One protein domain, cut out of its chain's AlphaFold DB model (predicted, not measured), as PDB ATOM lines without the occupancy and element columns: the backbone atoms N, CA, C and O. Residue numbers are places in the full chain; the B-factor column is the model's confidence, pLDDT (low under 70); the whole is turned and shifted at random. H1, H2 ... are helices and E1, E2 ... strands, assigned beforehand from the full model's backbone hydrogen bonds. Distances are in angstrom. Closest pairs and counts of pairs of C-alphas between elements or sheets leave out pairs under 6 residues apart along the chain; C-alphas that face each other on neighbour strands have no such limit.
ATOM      1  N   LEU A   4     -17.374  27.664   7.425       91.94
ATOM      2  CA  LEU A   4     -16.841  26.338   7.750       91.94
ATOM      3  C   LEU A   4     -17.245  25.865   9.152       91.94
ATOM      4  O   LEU A   4     -17.596  24.704   9.336       91.94
ATOM      5  N   GLU A   5     -17.268  26.766  10.138       91.56
ATOM      6  CA  GLU A   5     -17.749  26.433  11.486       91.56
ATOM      7  C   GLU A   5     -19.226  26.022  11.475       91.56
ATOM      8  O   GLU A   5     -19.593  25.040  12.113       91.56
ATOM      9  N   ARG A   6     -20.067  26.726  10.704       92.94
ATOM     10  CA  ARG A   6     -21.493  26.387  10.565       92.94
ATOM     11  C   ARG A   6     -21.707  25.048   9.869       92.94
ATOM     12  O   ARG A   6     -22.576  24.286  10.284       92.94
ATOM     13  N   GLU A   7     -20.942  24.774   8.816       93.94
ATOM     14  CA  GLU A   7     -21.000  23.504   8.087       93.94
ATOM     15  C   GLU A   7     -20.578  22.331   8.977       93.94
ATOM     16  O   GLU A   7     -21.268  21.310   9.017       93.94
ATOM     17  N   PHE A   8     -19.503  22.505   9.751       94.50
ATOM     18  CA  PHE A   8     -19.059  21.515  10.727       94.50
ATOM     19  C   PHE A   8     -20.115  21.266  11.808       94.50
ATOM     20  O   PHE A   8     -20.491  20.117  12.036       94.50
ATOM     21  N   ASP A   9     -20.638  22.317  12.445       92.50
ATOM     22  CA  ASP A   9     -21.611  22.175  13.534       92.50
ATOM     23  C   ASP A   9     -22.919  21.518  13.045       92.50
ATOM     24  O   ASP A   9     -23.500  20.670  13.735       92.50
ATOM     25  N   ALA A  10     -23.361  21.836  11.823       92.94
ATOM     26  CA  ALA A  10     -24.501  21.180  11.184       92.94
ATOM     27  C   ALA A  10     -24.232  19.687  10.915       92.94
ATOM     28  O   ALA A  10     -25.074  18.836  11.224       92.94
ATOM     29  N   ALA A  11     -23.052  19.347  10.383       93.56
ATOM     30  CA  ALA A  11     -22.665  17.962  10.128       93.56
ATOM     31  C   ALA A  11     -22.521  17.146  11.425       93.56
ATOM     32  O   ALA A  11     -22.966  15.994  11.477       93.56
ATOM     33  N   LEU A  12     -21.964  17.751  12.480       93.31
ATOM     34  CA  LEU A  12     -21.830  17.151  13.808       93.31
ATOM     35  C   LEU A  12     -23.206  16.870  14.413       93.31
ATOM     36  O   LEU A  12     -23.460  15.758  14.873       93.31
ATOM     37  N   THR A  13     -24.121  17.838  14.340       91.62
ATOM     38  CA  THR A  13     -25.507  17.677  14.803       91.62
ATOM     39  C   THR A  13     -26.202  16.525  14.077       91.62
ATOM     40  O   THR A  13     -26.806  15.660  14.710       91.62
ATOM     41  N   ALA A  14     -26.074  16.460  12.748       90.81
ATOM     42  CA  ALA A  14     -26.659  15.385  11.953       90.81
ATOM     43  C   ALA A  14     -26.051  14.010  12.285       90.81
ATOM     44  O   ALA A  14     -26.764  13.006  12.298       90.81
ATOM     45  N   TRP A  15     -24.743  13.940  12.549       91.69
ATOM     46  CA  TRP A  15     -24.085  12.705  12.976       91.69
ATOM     47  C   TRP A  15     -24.550  12.259  14.367       91.69
ATOM     48  O   TRP A  15     -24.942  11.103  14.515       91.69
ATOM     49  N   LEU A  16     -24.609  13.169  15.342       89.69
ATOM     50  CA  LEU A  16     -25.111  12.884  16.692       89.69
ATOM     51  C   LEU A  16     -26.557  12.378  16.667       89.69
ATOM     52  O   LEU A  16     -26.877  11.405  17.346       89.69
ATOM     53  N   ALA A  17     -27.417  12.976  15.837       88.50
ATOM     54  CA  ALA A  17     -28.794  12.517  15.670       88.50
ATOM     55  C   ALA A  17     -28.864  11.074  15.130       88.50
ATOM     56  O   ALA A  17     -29.683  10.278  15.590       88.50
ATOM     57  N   ARG A  18     -27.978  10.706  14.190       88.19
ATOM     58  CA  ARG A  18     -27.882   9.326  13.683       88.19
ATOM     59  C   ARG A  18     -27.384   8.347  14.745       88.19
ATOM     60  O   ARG A  18     -27.902   7.234  14.797       88.19
ATOM     61  N   GLN A  19     -26.413   8.743  15.572       86.31
ATOM     62  CA  GLN A  19     -25.922   7.907  16.675       86.31
ATOM     63  C   GLN A  19     -27.019   7.662  17.710       86.31
ATOM     64  O   GLN A  19     -27.290   6.510  18.035       86.31
ATOM     65  N   ALA A  20     -27.730   8.713  18.126       84.25
ATOM     66  CA  ALA A  20     -28.856   8.594  19.048       84.25
ATOM     67  C   ALA A  20     -29.948   7.652  18.503       84.25
ATOM     68  O   ALA A  20     -30.416   6.767  19.211       84.25
ATOM     69  N   ALA A  21     -30.295   7.767  17.216       84.62
ATOM     70  CA  ALA A  21     -31.259   6.865  16.580       84.62
ATOM     71  C   ALA A  21     -30.740   5.417  16.437       84.62
ATOM     72  O   ALA A  21     -31.519   4.463  16.429       84.62
ATOM     73  N   ALA A  22     -29.430   5.211  16.272       84.56
ATOM     74  CA  ALA A  22     -28.836   3.875  16.269       84.56
ATOM     75  C   ALA A  22     -28.857   3.248  17.670       84.56
ATOM     76  O   ALA A  22     -29.257   2.093  17.808       84.56
ATOM     77  N   GLU A  23     -28.508   4.017  18.696       82.38
ATOM     78  CA  GLU A  23     -28.555   3.607  20.099       82.38
ATOM     79  C   GLU A  23     -29.983   3.281  20.552       82.38
ATOM     80  O   GLU A  23     -30.210   2.245  21.180       82.38
ATOM     81  N   GLU A  24     -30.968   4.089  20.158       82.19
ATOM     82  CA  GLU A  24     -32.382   3.814  20.417       82.19
ATOM     83  C   GLU A  24     -32.821   2.489  19.776       82.19
ATOM     84  O   GLU A  24     -33.458   1.667  20.435       82.19
ATOM     85  N   ARG A  25     -32.425   2.224  18.522       81.31
ATOM     86  CA  ARG A  25     -32.720   0.949  17.841       81.31
ATOM     87  C   ARG A  25     -32.058  -0.248  18.522       81.31
ATOM     88  O   ARG A  25     -32.700  -1.289  18.646       81.31
ATOM     89  N   LEU A  26     -30.807  -0.111  18.966       79.75
ATOM     90  CA  LEU A  26     -30.090  -1.163  19.694       79.75
ATOM     91  C   LEU A  26     -30.738  -1.444  21.049       79.75
ATOM     92  O   LEU A  26     -30.964  -2.601  21.392       79.75
ATOM     93  N   THR A  27     -31.108  -0.395  21.781       73.38
ATOM     94  CA  THR A  27     -31.808  -0.504  23.065       73.38
ATOM     95  C   THR A  27     -33.177  -1.161  22.868       73.38
ATOM     96  O   THR A  27     -33.504  -2.137  23.534       73.38
ATOM     97  N   ALA A  28     -33.957  -0.719  21.879       73.00
ATOM     98  CA  ALA A  28     -35.259  -1.305  21.558       73.00
ATOM     99  C   ALA A  28     -35.181  -2.758  21.046       73.00
ATOM    100  O   ALA A  28     -36.188  -3.469  21.072       73.00
ATOM    101  N   PHE A  29     -34.024  -3.193  20.540       72.19
ATOM    102  CA  PHE A  29     -33.770  -4.586  20.172       72.19
ATOM    103  C   PHE A  29     -33.339  -5.427  21.382       72.19
ATOM    104  O   PHE A  29     -33.874  -6.514  21.580       72.19
ATOM    105  N   ALA A  30     -32.412  -4.923  22.202       66.75
ATOM    106  CA  ALA A  30     -31.906  -5.613  23.389       66.75
ATOM    107  C   ALA A  30     -32.968  -5.765  24.494       66.75
ATOM    108  O   ALA A  30     -32.911  -6.713  25.275       66.75
ATOM    109  N   PHE A  31     -33.950  -4.859  24.540       64.75
ATOM    110  CA  PHE A  31     -35.027  -4.845  25.526       64.75
ATOM    111  C   PHE A  31     -36.409  -4.982  24.846       64.75
ATOM    112  O   PHE A  31     -37.035  -3.992  24.476       64.75
ATOM    113  N   ARG A  32     -36.926  -6.213  24.707       60.09
ATOM    114  CA  ARG A  32     -38.367  -6.519  24.506       60.09
ATOM    115  C   ARG A  32     -38.721  -7.712  25.405       60.09
ATOM    116  O   ARG A  32     -37.996  -8.694  25.364       60.09
ATOM    117  N   GLU A  33     -39.746  -7.731  26.258       50.41
ATOM    118  CA  GLU A  33     -40.969  -6.929  26.410       50.41
ATOM    119  C   GLU A  33     -41.078  -6.288  27.817       50.41
ATOM    120  O   GLU A  33     -40.639  -6.863  28.810       50.41
ATOM    121  N   GLY A  34     -41.718  -5.113  27.916       58.91
ATOM    122  CA  GLY A  34     -42.296  -4.595  29.170       58.91
ATOM    123  C   GLY A  34     -41.507  -3.536  29.951       58.91
ATOM    124  O   GLY A  34     -42.060  -2.966  30.892       58.91
ATOM    125  N   GLN A  35     -40.260  -3.226  29.585       61.31
ATOM    126  CA  GLN A  35     -39.495  -2.188  30.286       61.31
ATOM    127  C   GLN A  35     -39.696  -0.794  29.664       61.31
ATOM    128  O   GLN A  35     -39.745  -0.670  28.438       61.31
ATOM    129  N   PRO A  36     -39.848   0.262  30.486       64.25
ATOM    130  CA  PRO A  36     -40.021   1.622  29.994       64.25
ATOM    131  C   PRO A  36     -38.776   2.084  29.229       64.25
ATOM    132  O   PRO A  36     -37.654   1.730  29.583       64.25
ATOM    133  N   ALA A  37     -38.979   2.908  28.197       63.44
ATOM    134  CA  ALA A  37     -37.885   3.494  27.431       63.44
ATOM    135  C   ALA A  37     -36.895   4.216  28.364       63.44
ATOM    136  O   ALA A  37     -37.282   5.108  29.126       63.44
ATOM    137  N   ILE A  38     -35.617   3.836  28.294       62.53
ATOM    138  CA  ILE A  38     -34.549   4.510  29.034       62.53
ATOM    139  C   ILE A  38     -34.327   5.870  28.374       62.53
ATOM    140  O   ILE A  38     -33.850   5.961  27.244       62.53
ATOM    141  N   LYS A  39     -34.681   6.945  29.083       62.53
ATOM    142  CA  LYS A  39     -34.349   8.310  28.664       62.53
ATOM    143  C   LYS A  39     -32.901   8.588  29.033       62.53
ATOM    144  O   LYS A  39     -32.606   8.909  30.184       62.53
ATOM    145  N   LEU A  40     -32.007   8.453  28.063       59.72
ATOM    146  CA  LEU A  40     -30.623   8.871  28.230       59.72
ATOM    147  C   LEU A  40     -30.561  10.409  28.304       59.72
ATOM    148  O   LEU A  40     -31.257  11.088  27.543       59.72
ATOM    149  N   PRO A  41     -29.784  10.981  29.239       57.59
ATOM    150  CA  PRO A  41     -29.593  12.423  29.305       57.59
ATOM    151  C   PRO A  41     -28.882  12.925  28.045       57.59
ATOM    152  O   PRO A  41     -28.067  12.219  27.451       57.59
ATOM    153  N   ALA A  42     -29.169  14.169  27.649       56.47
ATOM    154  CA  ALA A  42     -28.477  14.794  26.530       56.47
ATOM    155  C   ALA A  42     -26.959  14.840  26.813       56.47
ATOM    156  O   ALA A  42     -26.564  15.236  27.914       56.47
ATOM    157  N   PRO A  43     -26.102  14.444  25.854       57.41
ATOM    158  CA  PRO A  43     -24.662  14.396  26.070       57.41
ATOM    159  C   PRO A  43     -24.114  15.782  26.442       57.41
ATOM    160  O   PRO A  43     -24.308  16.764  25.729       57.41
ATOM    161  N   THR A  44     -23.409  15.850  27.571       57.03
ATOM    162  CA  THR A  44     -22.992  17.085  28.260       57.03
ATOM    163  C   THR A  44     -21.756  17.774  27.673       57.03
ATOM    164  O   THR A  44     -21.321  18.787  28.209       57.03
ATOM    165  N   SER A  45     -21.172  17.279  26.573       67.62
ATOM    166  CA  SER A  45     -19.871  17.775  26.100       67.62
ATOM    167  C   SER A  45     -19.707  17.797  24.571       67.62
ATOM    168  O   SER A  45     -18.699  17.340  24.025       67.62
ATOM    169  N   GLN A  46     -20.673  18.384  23.856       80.50
ATOM    170  CA  GLN A  46     -20.530  18.633  22.411       80.50
ATOM    171  C   GLN A  46     -19.293  19.493  22.088       80.50
ATOM    172  O   GLN A  46     -18.615  19.240  21.097       80.50
ATOM    173  N   THR A  47     -18.934  20.445  22.959       82.62
ATOM    174  CA  THR A  47     -17.747  21.299  22.787       82.62
ATOM    175  C   THR A  47     -16.436  20.515  22.841       82.62
ATOM    176  O   THR A  47     -15.585  20.714  21.976       82.62
ATOM    177  N   ALA A  48     -16.253  19.612  23.815       84.00
ATOM    178  CA  ALA A  48     -15.014  18.828  23.879       84.00
ATOM    179  C   ALA A  48     -14.942  17.798  22.747       84.00
ATOM    180  O   ALA A  48     -13.868  17.578  22.199       84.00
ATOM    181  N   LEU A  49     -16.083  17.227  22.346       87.00
ATOM    182  CA  LEU A  49     -16.150  16.345  21.184       87.00
ATOM    183  C   LEU A  49     -15.746  17.087  19.902       87.00
ATOM    184  O   LEU A  49     -14.914  16.595  19.149       87.00
ATOM    185  N   ARG A  50     -16.280  18.297  19.689       90.38
ATOM    186  CA  ARG A  50     -15.882  19.182  18.585       90.38
ATOM    187  C   ARG A  50     -14.378  19.437  18.593       90.38
ATOM    188  O   ARG A  50     -13.732  19.236  17.571       90.38
ATOM    189  N   ALA A  51     -13.825  19.848  19.735       87.75
ATOM    190  CA  ALA A  51     -12.396  20.120  19.864       87.75
ATOM    191  C   ALA A  51     -11.544  18.878  19.560       87.75
ATOM    192  O   ALA A  51     -10.557  18.976  18.839       87.75
ATOM    193  N   TRP A  52     -11.956  17.708  20.051       89.75
ATOM    194  CA  TRP A  52     -11.254  16.450  19.817       89.75
ATOM    195  C   TRP A  52     -11.296  16.004  18.349       89.75
ATOM    196  O   TRP A  52     -10.264  15.604  17.817       89.75
ATOM    197  N   ILE A  53     -12.445  16.117  17.668       93.25
ATOM    198  CA  ILE A  53     -12.558  15.792  16.235       93.25
ATOM    199  C   ILE A  53     -11.641  16.705  15.417       93.25
ATOM    200  O   ILE A  53     -10.863  16.216  14.603       93.25
ATOM    201  N   VAL A  54     -11.702  18.019  15.653       91.69
ATOM    202  CA  VAL A  54     -10.872  18.990  14.924       91.69
ATOM    203  C   VAL A  54      -9.388  18.741  15.182       91.69
ATOM    204  O   VAL A  54      -8.620  18.692  14.230       91.69
ATOM    205  N   ALA A  55      -8.984  18.514  16.436       89.81
ATOM    206  CA  ALA A  55      -7.594  18.209  16.774       89.81
ATOM    207  C   ALA A  55      -7.105  16.902  16.127       89.81
ATOM    208  O   ALA A  55      -5.974  16.840  15.663       89.81
ATOM    209  N   THR A  56      -7.963  15.877  16.061       91.38
ATOM    210  CA  THR A  56      -7.641  14.592  15.417       91.38
ATOM    211  C   THR A  56      -7.418  14.762  13.917       91.38
ATOM    212  O   THR A  56      -6.492  14.180  13.370       91.38
ATOM    213  N   VAL A  57      -8.257  15.559  13.247       93.31
ATOM    214  CA  VAL A  57      -8.138  15.812  11.801       93.31
ATOM    215  C   VAL A  57      -7.015  16.800  11.473       93.31
ATOM    216  O   VAL A  57      -6.472  16.746  10.377       93.31
ATOM    217  N   ALA A  58      -6.643  17.676  12.410       91.50
ATOM    218  CA  ALA A  58      -5.524  18.603  12.256       91.50
ATOM    219  C   ALA A  58      -4.143  17.925  12.342       91.50
ATOM    220  O   ALA A  58      -3.142  18.557  12.003       91.50
ATOM    221  N   ASP A  59      -4.070  16.665  12.784       90.62
ATOM    222  CA  ASP A  59      -2.841  15.881  12.685       90.62
ATOM    223  C   ASP A  59      -2.443  15.722  11.199       90.62
ATOM    224  O   ASP A  59      -3.263  15.258  10.403       90.62
ATOM    225  N   PRO A  60      -1.214  16.098  10.791       89.69
ATOM    226  CA  PRO A  60      -0.823  16.096   9.381       89.69
ATOM    227  C   PRO A  60      -0.894  14.726   8.702       89.69
ATOM    228  O   PRO A  60      -1.228  14.650   7.519       89.69
ATOM    229  N   GLU A  61      -0.595  13.639   9.421       88.94
ATOM    230  CA  GLU A  61      -0.685  12.289   8.856       88.94
ATOM    231  C   GLU A  61      -2.143  11.882   8.665       88.94
ATOM    232  O   GLU A  61      -2.496  11.274   7.652       88.94
ATOM    233  N   VAL A  62      -3.007  12.246   9.617       91.75
ATOM    234  CA  VAL A  62      -4.448  12.017   9.505       91.75
ATOM    235  C   VAL A  62      -5.038  12.836   8.363       91.75
ATOM    236  O   VAL A  62      -5.758  12.271   7.542       91.75
ATOM    237  N   ALA A  63      -4.729  14.130   8.271       92.25
ATOM    238  CA  ALA A  63      -5.199  14.994   7.192       92.25
ATOM    239  C   ALA A  63      -4.813  14.419   5.824       92.25
ATOM    240  O   ALA A  63      -5.679  14.217   4.976       92.25
ATOM    241  N   ALA A  64      -3.544  14.046   5.647       90.44
ATOM    242  CA  ALA A  64      -3.066  13.495   4.387       90.44
ATOM    243  C   ALA A  64      -3.665  12.110   4.076       90.44
ATOM    244  O   ALA A  64      -3.973  11.811   2.921       90.44
ATOM    245  N   PHE A  65      -3.893  11.269   5.093       92.06
ATOM    246  CA  PHE A  65      -4.644  10.020   4.933       92.06
ATOM    247  C   PHE A  65      -6.074  10.284   4.443       92.06
ATOM    248  O   PHE A  65      -6.532   9.621   3.514       92.06
ATOM    249  N   LEU A  66      -6.773  11.249   5.048       93.62
ATOM    250  CA  LEU A  66      -8.148  11.602   4.694       93.62
ATOM    251  C   LEU A  66      -8.239  12.198   3.286       93.62
ATOM    252  O   LEU A  66      -9.115  11.800   2.523       93.62
ATOM    253  N   GLU A  67      -7.324  13.094   2.918       92.19
ATOM    254  CA  GLU A  67      -7.203  13.627   1.555       92.19
ATOM    255  C   GLU A  67      -6.947  12.507   0.539       92.19
ATOM    256  O   GLU A  67      -7.578  12.457  -0.518       92.19
ATOM    257  N   GLY A  68      -6.087  11.546   0.894       90.25
ATOM    258  CA  GLY A  68      -5.760  10.384   0.071       90.25
ATOM    259  C   GLY A  68      -6.907   9.391  -0.151       90.25
ATOM    260  O   GLY A  68      -6.780   8.523  -1.016       90.25
ATOM    261  N   LEU A  69      -8.024   9.493   0.584       92.44
ATOM    262  CA  LEU A  69      -9.232   8.702   0.314       92.44
ATOM    263  C   LEU A  69      -9.985   9.195  -0.930       92.44
ATOM    264  O   LEU A  69     -10.675   8.400  -1.568       92.44
ATOM    265  N   GLY A  70      -9.875  10.482  -1.270       89.25
ATOM    266  CA  GLY A  70     -10.672  11.104  -2.327       89.25
ATOM    267  C   GLY A  70     -12.188  11.077  -2.068       89.25
ATOM    268  O   GLY A  70     -12.667  10.666  -1.007       89.25
ATOM    269  N   ASP A  71     -12.963  11.521  -3.059       87.94
ATOM    270  CA  ASP A  71     -14.422  11.675  -2.931       87.94
ATOM    271  C   ASP A  71     -15.179  10.340  -2.903       87.94
ATOM    272  O   ASP A  71     -16.178  10.201  -2.194       87.94
ATOM    273  N   GLU A  72     -14.689   9.344  -3.645       90.62
ATOM    274  CA  GLU A  72     -15.309   8.017  -3.757       90.62
ATOM    275  C   GLU A  72     -14.846   7.037  -2.665       90.62
ATOM    276  O   GLU A  72     -15.334   5.904  -2.580       90.62
ATOM    277  N   GLY A  73     -13.898   7.449  -1.820       93.62
ATOM    278  CA  GLY A  73     -13.248   6.566  -0.864       93.62
ATOM    279  C   GLY A  73     -12.409   5.474  -1.531       93.62
ATOM    280  O   GLY A  73     -12.256   5.408  -2.752       93.62
ATOM    281  N   ARG A  74     -11.865   4.579  -0.708       94.56
ATOM    282  CA  ARG A  74     -10.929   3.527  -1.127       94.56
ATOM    283  C   ARG A  74     -11.144   2.248  -0.343       94.56
ATOM    284  O   ARG A  74     -11.603   2.280   0.795       94.56
ATOM    285  N   THR A  75     -10.817   1.113  -0.935       94.44
ATOM    286  CA  THR A  75     -10.904  -0.181  -0.254       94.44
ATOM    287  C   THR A  75      -9.772  -0.353   0.757       94.44
ATOM    288  O   THR A  75      -8.666   0.163   0.576       94.44
ATOM    289  N   MET A  76     -10.007  -1.136   1.813       91.69
ATOM    290  CA  MET A  76      -8.952  -1.490   2.775       91.69
ATOM    291  C   MET A  76      -7.769  -2.204   2.108       91.69
ATOM    292  O   MET A  76      -6.638  -2.070   2.568       91.69
ATOM    293  N   ALA A  77      -8.011  -2.951   1.026       91.12
ATOM    294  CA  ALA A  77      -6.968  -3.638   0.271       91.12
ATOM    295  C   ALA A  77      -6.043  -2.659  -0.469       91.12
ATOM    296  O   ALA A  77      -4.825  -2.802  -0.387       91.12
ATOM    297  N   GLU A  78      -6.610  -1.653  -1.142       91.81
ATOM    298  CA  GLU A  78      -5.844  -0.591  -1.811       91.81
ATOM    299  C   GLU A  78      -5.012   0.203  -0.799       91.81
ATOM    300  O   GLU A  78      -3.815   0.404  -0.993       91.81
ATOM    301  N   LEU A  79      -5.628   0.580   0.327       90.75
ATOM    302  CA  LEU A  79      -4.946   1.295   1.404       90.75
ATOM    303  C   LEU A  79      -3.824   0.444   2.016       90.75
ATOM    304  O   LEU A  79      -2.715   0.925   2.203       90.75
ATOM    305  N   ALA A  80      -4.054  -0.839   2.289       87.75
ATOM    306  CA  ALA A  80      -3.007  -1.698   2.839       87.75
ATOM    307  C   ALA A  80      -1.835  -1.895   1.862       87.75
ATOM    308  O   ALA A  80      -0.699  -2.028   2.308       87.75
ATOM    309  N   ALA A  81      -2.096  -1.929   0.552       85.56
ATOM    310  CA  ALA A  81      -1.062  -2.125  -0.461       85.56
ATOM    311  C   ALA A  81      -0.146  -0.902  -0.619       85.56
ATOM    312  O   ALA A  81       1.054  -1.066  -0.821       85.56
ATOM    313  N   GLU A  82      -0.698   0.306  -0.520       81.69
ATOM    314  CA  GLU A  82       0.073   1.539  -0.705       81.69
ATOM    315  C   GLU A  82       0.824   1.990   0.546       81.69
ATOM    316  O   GLU A  82       1.826   2.687   0.415       81.69
ATOM    317  N   GLY A  83       0.366   1.598   1.741       67.94
ATOM    318  CA  GLY A  83       0.915   2.120   2.997       67.94
ATOM    319  C   GLY A  83       0.723   3.638   3.084       67.94
ATOM    320  O   GLY A  83       1.705   4.382   3.046       67.94
ATOM    321  N   PRO A  84      -0.531   4.132   3.120       67.38
ATOM    322  CA  PRO A  84      -0.813   5.556   3.149       67.38
ATOM    323  C   PRO A  84      -0.103   6.200   4.342       67.38
ATOM    324  O   PRO A  84       0.052   5.578   5.393       67.38
ATOM    325  N   LEU A  85       0.330   7.444   4.134       64.19
ATOM    326  CA  LEU A  85       1.258   8.210   4.972       64.19
ATOM    327  C   LEU A  85       1.190   7.863   6.472       64.19
ATOM    328  O   LEU A  85       0.143   7.964   7.114       64.19
ATOM    329  N   GLY A  86       2.330   7.436   7.019       65.88
ATOM    330  CA  GLY A  86       2.476   7.045   8.426       65.88
ATOM    331  C   GLY A  86       2.183   5.569   8.734       65.88
ATOM    332  O   GLY A  86       2.225   5.188   9.900       65.88
ATOM    333  N   LEU A  87       1.894   4.729   7.730       78.88
ATOM    334  CA  LEU A  87       1.725   3.277   7.892       78.88
ATOM    335  C   LEU A  87       2.680   2.498   6.987       78.88
ATOM    336  O   LEU A  87       2.878   2.852   5.826       78.88
ATOM    337  N   GLU A  88       3.230   1.397   7.499       80.38
ATOM    338  CA  GLU A  88       4.007   0.476   6.671       80.38
ATOM    339  C   GLU A  88       3.091  -0.245   5.663       80.38
ATOM    340  O   GLU A  88       2.018  -0.737   6.044       80.38
ATOM    341  N   PRO A  89       3.489  -0.353   4.380       83.38
ATOM    342  CA  PRO A  89       2.766  -1.163   3.410       83.38
ATOM    343  C   PRO A  89       2.583  -2.598   3.917       83.38
ATOM    344  O   PRO A  89       3.535  -3.270   4.308       83.38
ATOM    345  N   GLY A  90       1.344  -3.082   3.899       80.81
ATOM    346  CA  GLY A  90       0.972  -4.404   4.398       80.81
ATOM    347  C   GLY A  90       0.578  -4.460   5.878       80.81
ATOM    348  O   GLY A  90       0.029  -5.487   6.288       80.81
ATOM    349  N   ASP A  91       0.749  -3.389   6.665       86.62
ATOM    350  CA  ASP A  91       0.307  -3.358   8.066       86.62
ATOM    351  C   ASP A  91      -1.209  -3.131   8.184       86.62
ATOM    352  O   ASP A  91      -1.737  -2.034   8.394       86.62
ATOM    353  N   ARG A  92      -1.944  -4.237   8.059       87.31
ATOM    354  CA  ARG A  92      -3.408  -4.256   8.156       87.31
ATOM    355  C   ARG A  92      -3.919  -3.925   9.556       87.31
ATOM    356  O   ARG A  92      -5.052  -3.462   9.674       87.31
ATOM    357  N   VAL A  93      -3.135  -4.186  10.604       89.38
ATOM    358  CA  VAL A  93      -3.569  -3.974  11.992       89.38
ATOM    359  C   VAL A  93      -3.535  -2.490  12.309       89.38
ATOM    360  O   VAL A  93      -4.535  -1.949  12.785       89.38
ATOM    361  N   ALA A  94      -2.433  -1.816  11.978       88.50
ATOM    362  CA  ALA A  94      -2.318  -0.379  12.168       88.50
ATOM    363  C   ALA A  94      -3.324   0.391  11.295       88.50
ATOM    364  O   ALA A  94      -3.981   1.314  11.784       88.50
ATOM    365  N   LEU A  95      -3.551  -0.048  10.048       90.94
ATOM    366  CA  LEU A  95      -4.598   0.518   9.194       90.94
ATOM    367  C   LEU A  95      -5.996   0.354   9.808       90.94
ATOM    368  O   LEU A  95      -6.751   1.323   9.891       90.94
ATOM    369  N   ALA A  96      -6.347  -0.851  10.266       91.00
ATOM    370  CA  ALA A  96      -7.642  -1.105  10.893       91.00
ATOM    371  C   ALA A  96      -7.831  -0.285  12.179       91.00
ATOM    372  O   ALA A  96      -8.920   0.244  12.406       91.00
ATOM    373  N   ALA A  97      -6.780  -0.133  12.990       91.19
ATOM    374  CA  ALA A  97      -6.806   0.700  14.187       91.19
ATOM    375  C   ALA A  97      -7.051   2.178  13.840       91.19
ATOM    376  O   ALA A  97      -7.944   2.802  14.414       91.19
ATOM    377  N   ARG A  98      -6.329   2.718  12.848       91.19
ATOM    378  CA  ARG A  98      -6.504   4.099  12.373       91.19
ATOM    379  C   ARG A  98      -7.918   4.336  11.842       91.19
ATOM    380  O   ARG A  98      -8.587   5.269  12.282       91.19
ATOM    381  N   VAL A  99      -8.408   3.465  10.959       93.56
ATOM    382  CA  VAL A  99      -9.779   3.549  10.428       93.56
ATOM    383  C   VAL A  99     -10.809   3.437  11.552       93.56
ATOM    384  O   VAL A  99     -11.784   4.182  11.550       93.56
ATOM    385  N   GLY A 100     -10.584   2.568  12.540       92.25
ATOM    386  CA  GLY A 100     -11.454   2.421  13.707       92.25
ATOM    387  C   GLY A 100     -11.578   3.705  14.530       92.25
ATOM    388  O   GLY A 100     -12.692   4.117  14.848       92.25
ATOM    389  N   VAL A 101     -10.458   4.377  14.819       91.12
ATOM    390  CA  VAL A 101     -10.450   5.663  15.540       91.12
ATOM    391  C   VAL A 101     -11.192   6.743  14.749       91.12
ATOM    392  O   VAL A 101     -12.059   7.426  15.296       91.12
ATOM    393  N   LEU A 102     -10.916   6.865  13.449       94.56
ATOM    394  CA  LEU A 102     -11.557   7.865  12.590       94.56
ATOM    395  C   LEU A 102     -13.055   7.586  12.384       94.56
ATOM    396  O   LEU A 102     -13.855   8.519  12.278       94.56
ATOM    397  N   ALA A 103     -13.457   6.314  12.356       93.56
ATOM    398  CA  ALA A 103     -14.856   5.912  12.275       93.56
ATOM    399  C   ALA A 103     -15.603   6.200  13.584       93.56
ATOM    400  O   ALA A 103     -16.728   6.701  13.547       93.56
ATOM    401  N   ALA A 104     -14.966   5.963  14.738       87.56
ATOM    402  CA  ALA A 104     -15.508   6.337  16.045       87.56
ATOM    403  C   ALA A 104     -15.690   7.859  16.178       87.56
ATOM    404  O   ALA A 104     -16.670   8.314  16.763       87.56
ATOM    405  N   ALA A 105     -14.802   8.644  15.558       89.62
ATOM    406  CA  ALA A 105     -14.941  10.095  15.434       89.62
ATOM    407  C   ALA A 105     -16.019  10.544  14.430       89.62
ATOM    408  O   ALA A 105     -16.296  11.736  14.308       89.62
ATOM    409  N   GLY A 106     -16.607   9.613  13.673       92.38
ATOM    410  CA  GLY A 106     -17.573   9.913  12.621       92.38
ATOM    411  C   GLY A 106     -16.977  10.571  11.379       92.38
ATOM    412  O   GLY A 106     -17.739  11.006  10.516       92.38
ATOM    413  N   VAL A 107     -15.649  10.653  11.272       95.94
ATOM    414  CA  VAL A 107     -14.918  11.315  10.178       95.94
ATOM    415  C   VAL A 107     -14.923  10.451   8.920       95.94
ATOM    416  O   VAL A 107     -15.102  10.963   7.815       95.94
ATOM    417  N   VAL A 108     -14.814   9.133   9.086       96.25
ATOM    418  CA  VAL A 108     -14.931   8.159   7.994       96.25
ATOM    419  C   VAL A 108     -16.067   7.177   8.254       96.25
ATOM    420  O   VAL A 108     -16.465   6.942   9.394       96.25
ATOM    421  N   ALA A 109     -16.596   6.603   7.183       94.44
ATOM    422  CA  ALA A 109     -17.482   5.451   7.226       94.44
ATOM    423  C   ALA A 109     -16.816   4.287   6.496       94.44
ATOM    424  O   ALA A 109     -16.108   4.495   5.509       94.44
ATOM    425  N   ARG A 110     -17.058   3.068   6.982       93.00
ATOM    426  CA  ARG A 110     -16.642   1.834   6.320       93.00
ATOM    427  C   ARG A 110     -17.878   1.082   5.850       93.00
ATOM    428  O   ARG A 110     -18.688   0.663   6.674       93.00
ATOM    429  N   ASP A 111     -18.001   0.925   4.544       92.38
ATOM    430  CA  ASP A 111     -18.944   0.002   3.931       92.38
ATOM    431  C   ASP A 111     -18.387  -1.418   4.061       92.38
ATOM    432  O   ASP A 111     -17.264  -1.689   3.635       92.38
ATOM    433  N   LEU A 112     -19.147  -2.310   4.696       87.31
ATOM    434  CA  LEU A 112     -18.729  -3.688   4.945       87.31
ATOM    435  C   LEU A 112     -18.958  -4.611   3.744       87.31
ATOM    436  O   LEU A 112     -18.299  -5.642   3.662       87.31
ATOM    437  N   GLU A 113     -19.869  -4.263   2.831       89.81
ATOM    438  CA  GLU A 113     -20.147  -5.057   1.632       89.81
ATOM    439  C   GLU A 113     -18.986  -4.950   0.639       89.81
ATOM    440  O   GLU A 113     -18.529  -5.957   0.099       89.81
ATOM    441  N   PHE A 114     -18.456  -3.737   0.465       90.06
ATOM    442  CA  PHE A 114     -17.369  -3.447  -0.480       90.06
ATOM    443  C   PHE A 114     -16.010  -3.203   0.187       90.06
ATOM    444  O   PHE A 114     -15.046  -2.844  -0.489       90.06
ATOM    445  N   ASP A 115     -15.941  -3.358   1.511       93.12
ATOM    446  CA  ASP A 115     -14.774  -3.062   2.351       93.12
ATOM    447  C   ASP A 115     -14.137  -1.689   2.065       93.12
ATOM    448  O   ASP A 115     -12.913  -1.529   1.988       93.12
ATOM    449  N   ARG A 116     -14.998  -0.689   1.850       95.19
ATOM    450  CA  ARG A 116     -14.631   0.643   1.368       95.19
ATOM    451  C   ARG A 116     -14.696   1.662   2.490       95.19
ATOM    452  O   ARG A 116     -15.712   1.793   3.162       95.19
ATOM    453  N   VAL A 117     -13.618   2.410   2.661       95.50
ATOM    454  CA  VAL A 117     -13.494   3.522   3.598       95.50
ATOM    455  C   VAL A 117     -13.676   4.826   2.836       95.50
ATOM    456  O   VAL A 117     -12.956   5.091   1.877       95.50
ATOM    457  N   ALA A 118     -14.627   5.650   3.264       96.25
ATOM    458  CA  ALA A 118     -14.919   6.934   2.641       96.25
ATOM    459  C   ALA A 118     -15.083   8.039   3.688       96.25
ATOM    460  O   ALA A 118     -15.542   7.799   4.808       96.25
ATOM    461  N   LEU A 119     -14.749   9.269   3.299       96.25
ATOM    462  CA  LEU A 119     -15.018  10.463   4.095       96.25
ATOM    463  C   LEU A 119     -16.527  10.673   4.278       96.25
ATOM    464  O   LEU A 119     -17.304  10.658   3.317       96.25
ATOM    465  N   THR A 120     -16.947  10.941   5.513       95.69
ATOM    466  CA  THR A 120     -18.318  11.383   5.786       95.69
ATOM    467  C   THR A 120     -18.466  12.886   5.531       95.69
ATOM    468  O   THR A 120     -17.487  13.618   5.376       95.69
ATOM    469  N   GLY A 121     -19.705  13.390   5.557       94.69
ATOM    470  CA  GLY A 121     -19.943  14.838   5.552       94.69
ATOM    471  C   GLY A 121     -19.311  15.558   6.754       94.69
ATOM    472  O   GLY A 121     -18.829  16.675   6.599       94.69
ATOM    473  N   LEU A 122     -19.250  14.902   7.922       95.19
ATOM    474  CA  LEU A 122     -18.570  15.440   9.105       95.19
ATOM    475  C   LEU A 122     -17.055  15.467   8.899       95.19
ATOM    476  O   LEU A 122     -16.428  16.472   9.212       95.19
ATOM    477  N   GLY A 123     -16.476  14.410   8.325       96.00
ATOM    478  CA  GLY A 123     -15.044  14.366   8.041       96.00
ATOM    479  C   GLY A 123     -14.598  15.431   7.044       96.00
ATOM    480  O   GLY A 123     -13.608  16.111   7.291       96.00
ATOM    481  N   ARG A 124     -15.370  15.652   5.970       95.75
ATOM    482  CA  ARG A 124     -15.101  16.734   5.006       95.75
ATOM    483  C   ARG A 124     -15.137  18.115   5.660       95.75
ATOM    484  O   ARG A 124     -14.223  18.908   5.460       95.75
ATOM    485  N   ALA A 125     -16.162  18.386   6.468       95.56
ATOM    486  CA  ALA A 125     -16.275  19.661   7.170       95.56
ATOM    487  C   ALA A 125     -15.149  19.853   8.203       95.56
ATOM    488  O   ALA A 125     -14.617  20.952   8.335       95.56
ATOM    489  N   ALA A 126     -14.753  18.785   8.904       95.06
ATOM    490  CA  ALA A 126     -13.645  18.810   9.857       95.06
ATOM    491  C   ALA A 126     -12.308  19.109   9.167       95.06
ATOM    492  O   ALA A 126     -11.554  19.945   9.654       95.06
ATOM    493  N   LEU A 127     -12.045  18.473   8.021       94.12
ATOM    494  CA  LEU A 127     -10.824  18.669   7.240       94.12
ATOM    495  C   LEU A 127     -10.726  20.099   6.698       94.12
ATOM    496  O   LEU A 127      -9.701  20.753   6.863       94.12
ATOM    497  N   ALA A 128     -11.822  20.624   6.145       93.56
ATOM    498  CA  ALA A 128     -11.877  22.005   5.673       93.56
ATOM    499  C   ALA A 128     -11.679  23.020   6.813       93.56
ATOM    500  O   ALA A 128     -10.998  24.028   6.635       93.56
ATOM    501  N   LEU A 129     -12.247  22.749   7.994       92.31
ATOM    502  CA  LEU A 129     -12.075  23.593   9.176       92.31
ATOM    503  C   LEU A 129     -10.640  23.532   9.729       92.31
ATOM    504  O   LEU A 129     -10.103  24.565  10.121       92.31
ATOM    505  N   ALA A 130     -10.015  22.353   9.741       89.25
ATOM    506  CA  ALA A 130      -8.635  22.172  10.186       89.25
ATOM    507  C   ALA A 130      -7.631  22.871   9.255       89.25
ATOM    508  O   ALA A 130      -6.691  23.490   9.739       89.25
ATOM    509  N   ALA A 131      -7.866  22.858   7.939       87.06
ATOM    510  CA  ALA A 131      -6.986  23.493   6.954       87.06
ATOM    511  C   ALA A 131      -6.883  25.027   7.094       87.06
ATOM    512  O   ALA A 131      -5.901  25.623   6.653       87.06
ATOM    513  N   VAL A 132      -7.891  25.676   7.689       85.56
ATOM    514  CA  VAL A 132      -7.917  27.137   7.907       85.56
ATOM    515  C   VAL A 132      -7.583  27.548   9.339       85.56
ATOM    516  O   VAL A 132      -7.364  28.732   9.598       85.56
ATOM    517  N   ALA A 133      -7.572  26.601  10.278       69.75
ATOM    518  CA  ALA A 133      -7.088  26.846  11.624       69.75
ATOM    519  C   ALA A 133      -5.558  26.891  11.544       69.75
ATOM    520  O   ALA A 133      -4.929  25.865  11.300       69.75
TER     521      ALA A 133
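Overview. This is residues 4 to 133 of the 137 residues of an uncharacterized protein of Chloroflexi bacterium RBG_16_70_13 (UniProt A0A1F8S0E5). A long helix, H1, packs its first part, residues 4 to 15, side by side with the last helix, H6, while its other end reaches away from the body as an arm, where residues 29 to 36 stick out before the chain folds back to H2. The rest is a body of short helices about a small hairpin of two strands, E1 and E2: H5 packs on E1, H4 packs loosely on the first end of H5, and H2 packs across H6 with residues 53 to 57. The printed part has 130 residues with six named helices and two named strands, in the order H1 H2 H3 H4 H5 E1 E2 H6; the class is mostly helix, and the two strands are antiparallel. The whole is only just compact, close to loose, with a radius of gyration of the C-alphas of 16.6 A, and elongated, spanning 52 by 34 by 22 A.

Along the chain. H1, residues 4 to 30, begins with C-alpha 4 at (-16.841, 26.338, 7.750) and is 38.6 A long. H2 holds residues 46 to 57, 16.6 A; H3 residues 60 to 67, 10.4 A; H4 residues 76 to 82, 10.1 A. H5, residues 92 to 104, measures 17.9 A and begins with C-alpha 92 at (-3.408, -4.256, 8.156). E1 is residues 108 to 111, 10.0 A, and E2 residues 116 to 119, 10.2 A. H6, residues 121 to 132, 17.4 A, ends with C-alpha 132 at (-7.917, 27.137, 7.907).

Arrangement. H1 and H6 touch, opposite ways at a shallow tilt of 32 degrees; their closest C-alphas, of Phe 8 and Ala 125, are 4.9 A apart. H2 touches H6, closest at the C-alphas of Val 54 and Ala 126, 5.8 A; at 71 degrees they are only just about perpendicular. H3 is close but not clearly touching H6, with the C-alphas of Ala 63 and Leu 127 closest at 6.7 A. H4 and H5 only just touch, with 3 pairs of C-alphas within 8 A, the closest those of Ala 80 and Arg 92, 5.9 A. The closest C-alphas of H5 and E1, of Leu 102 and Val 108, are 5.7 A apart. E1 and E2 form a hairpin, with N 109 and O 118 at 2.9 A and N 111 and O 116 at 2.8 A, within hydrogen-bond range. Residues 74 to 75 pair antiparallel with residues 116 to 117 of E2. H1 is apart from H3, H4 and H5. Every O i to N i+4 pair is within hydrogen-bond range in H1, H2, H3, H4 and H5, and 7 of 8 in H6.

Size, cuts and confidence. The C-alphas farthest apart, of Gly 34 and Glu 82, are 52.2 A apart. The printed part has no cut. The link H1 to H2, residues 31 to 45, is long. The mean pLDDT of the printed part is 85.3; it is under 70 at residues 30 to 45, 83 to 86 and 133.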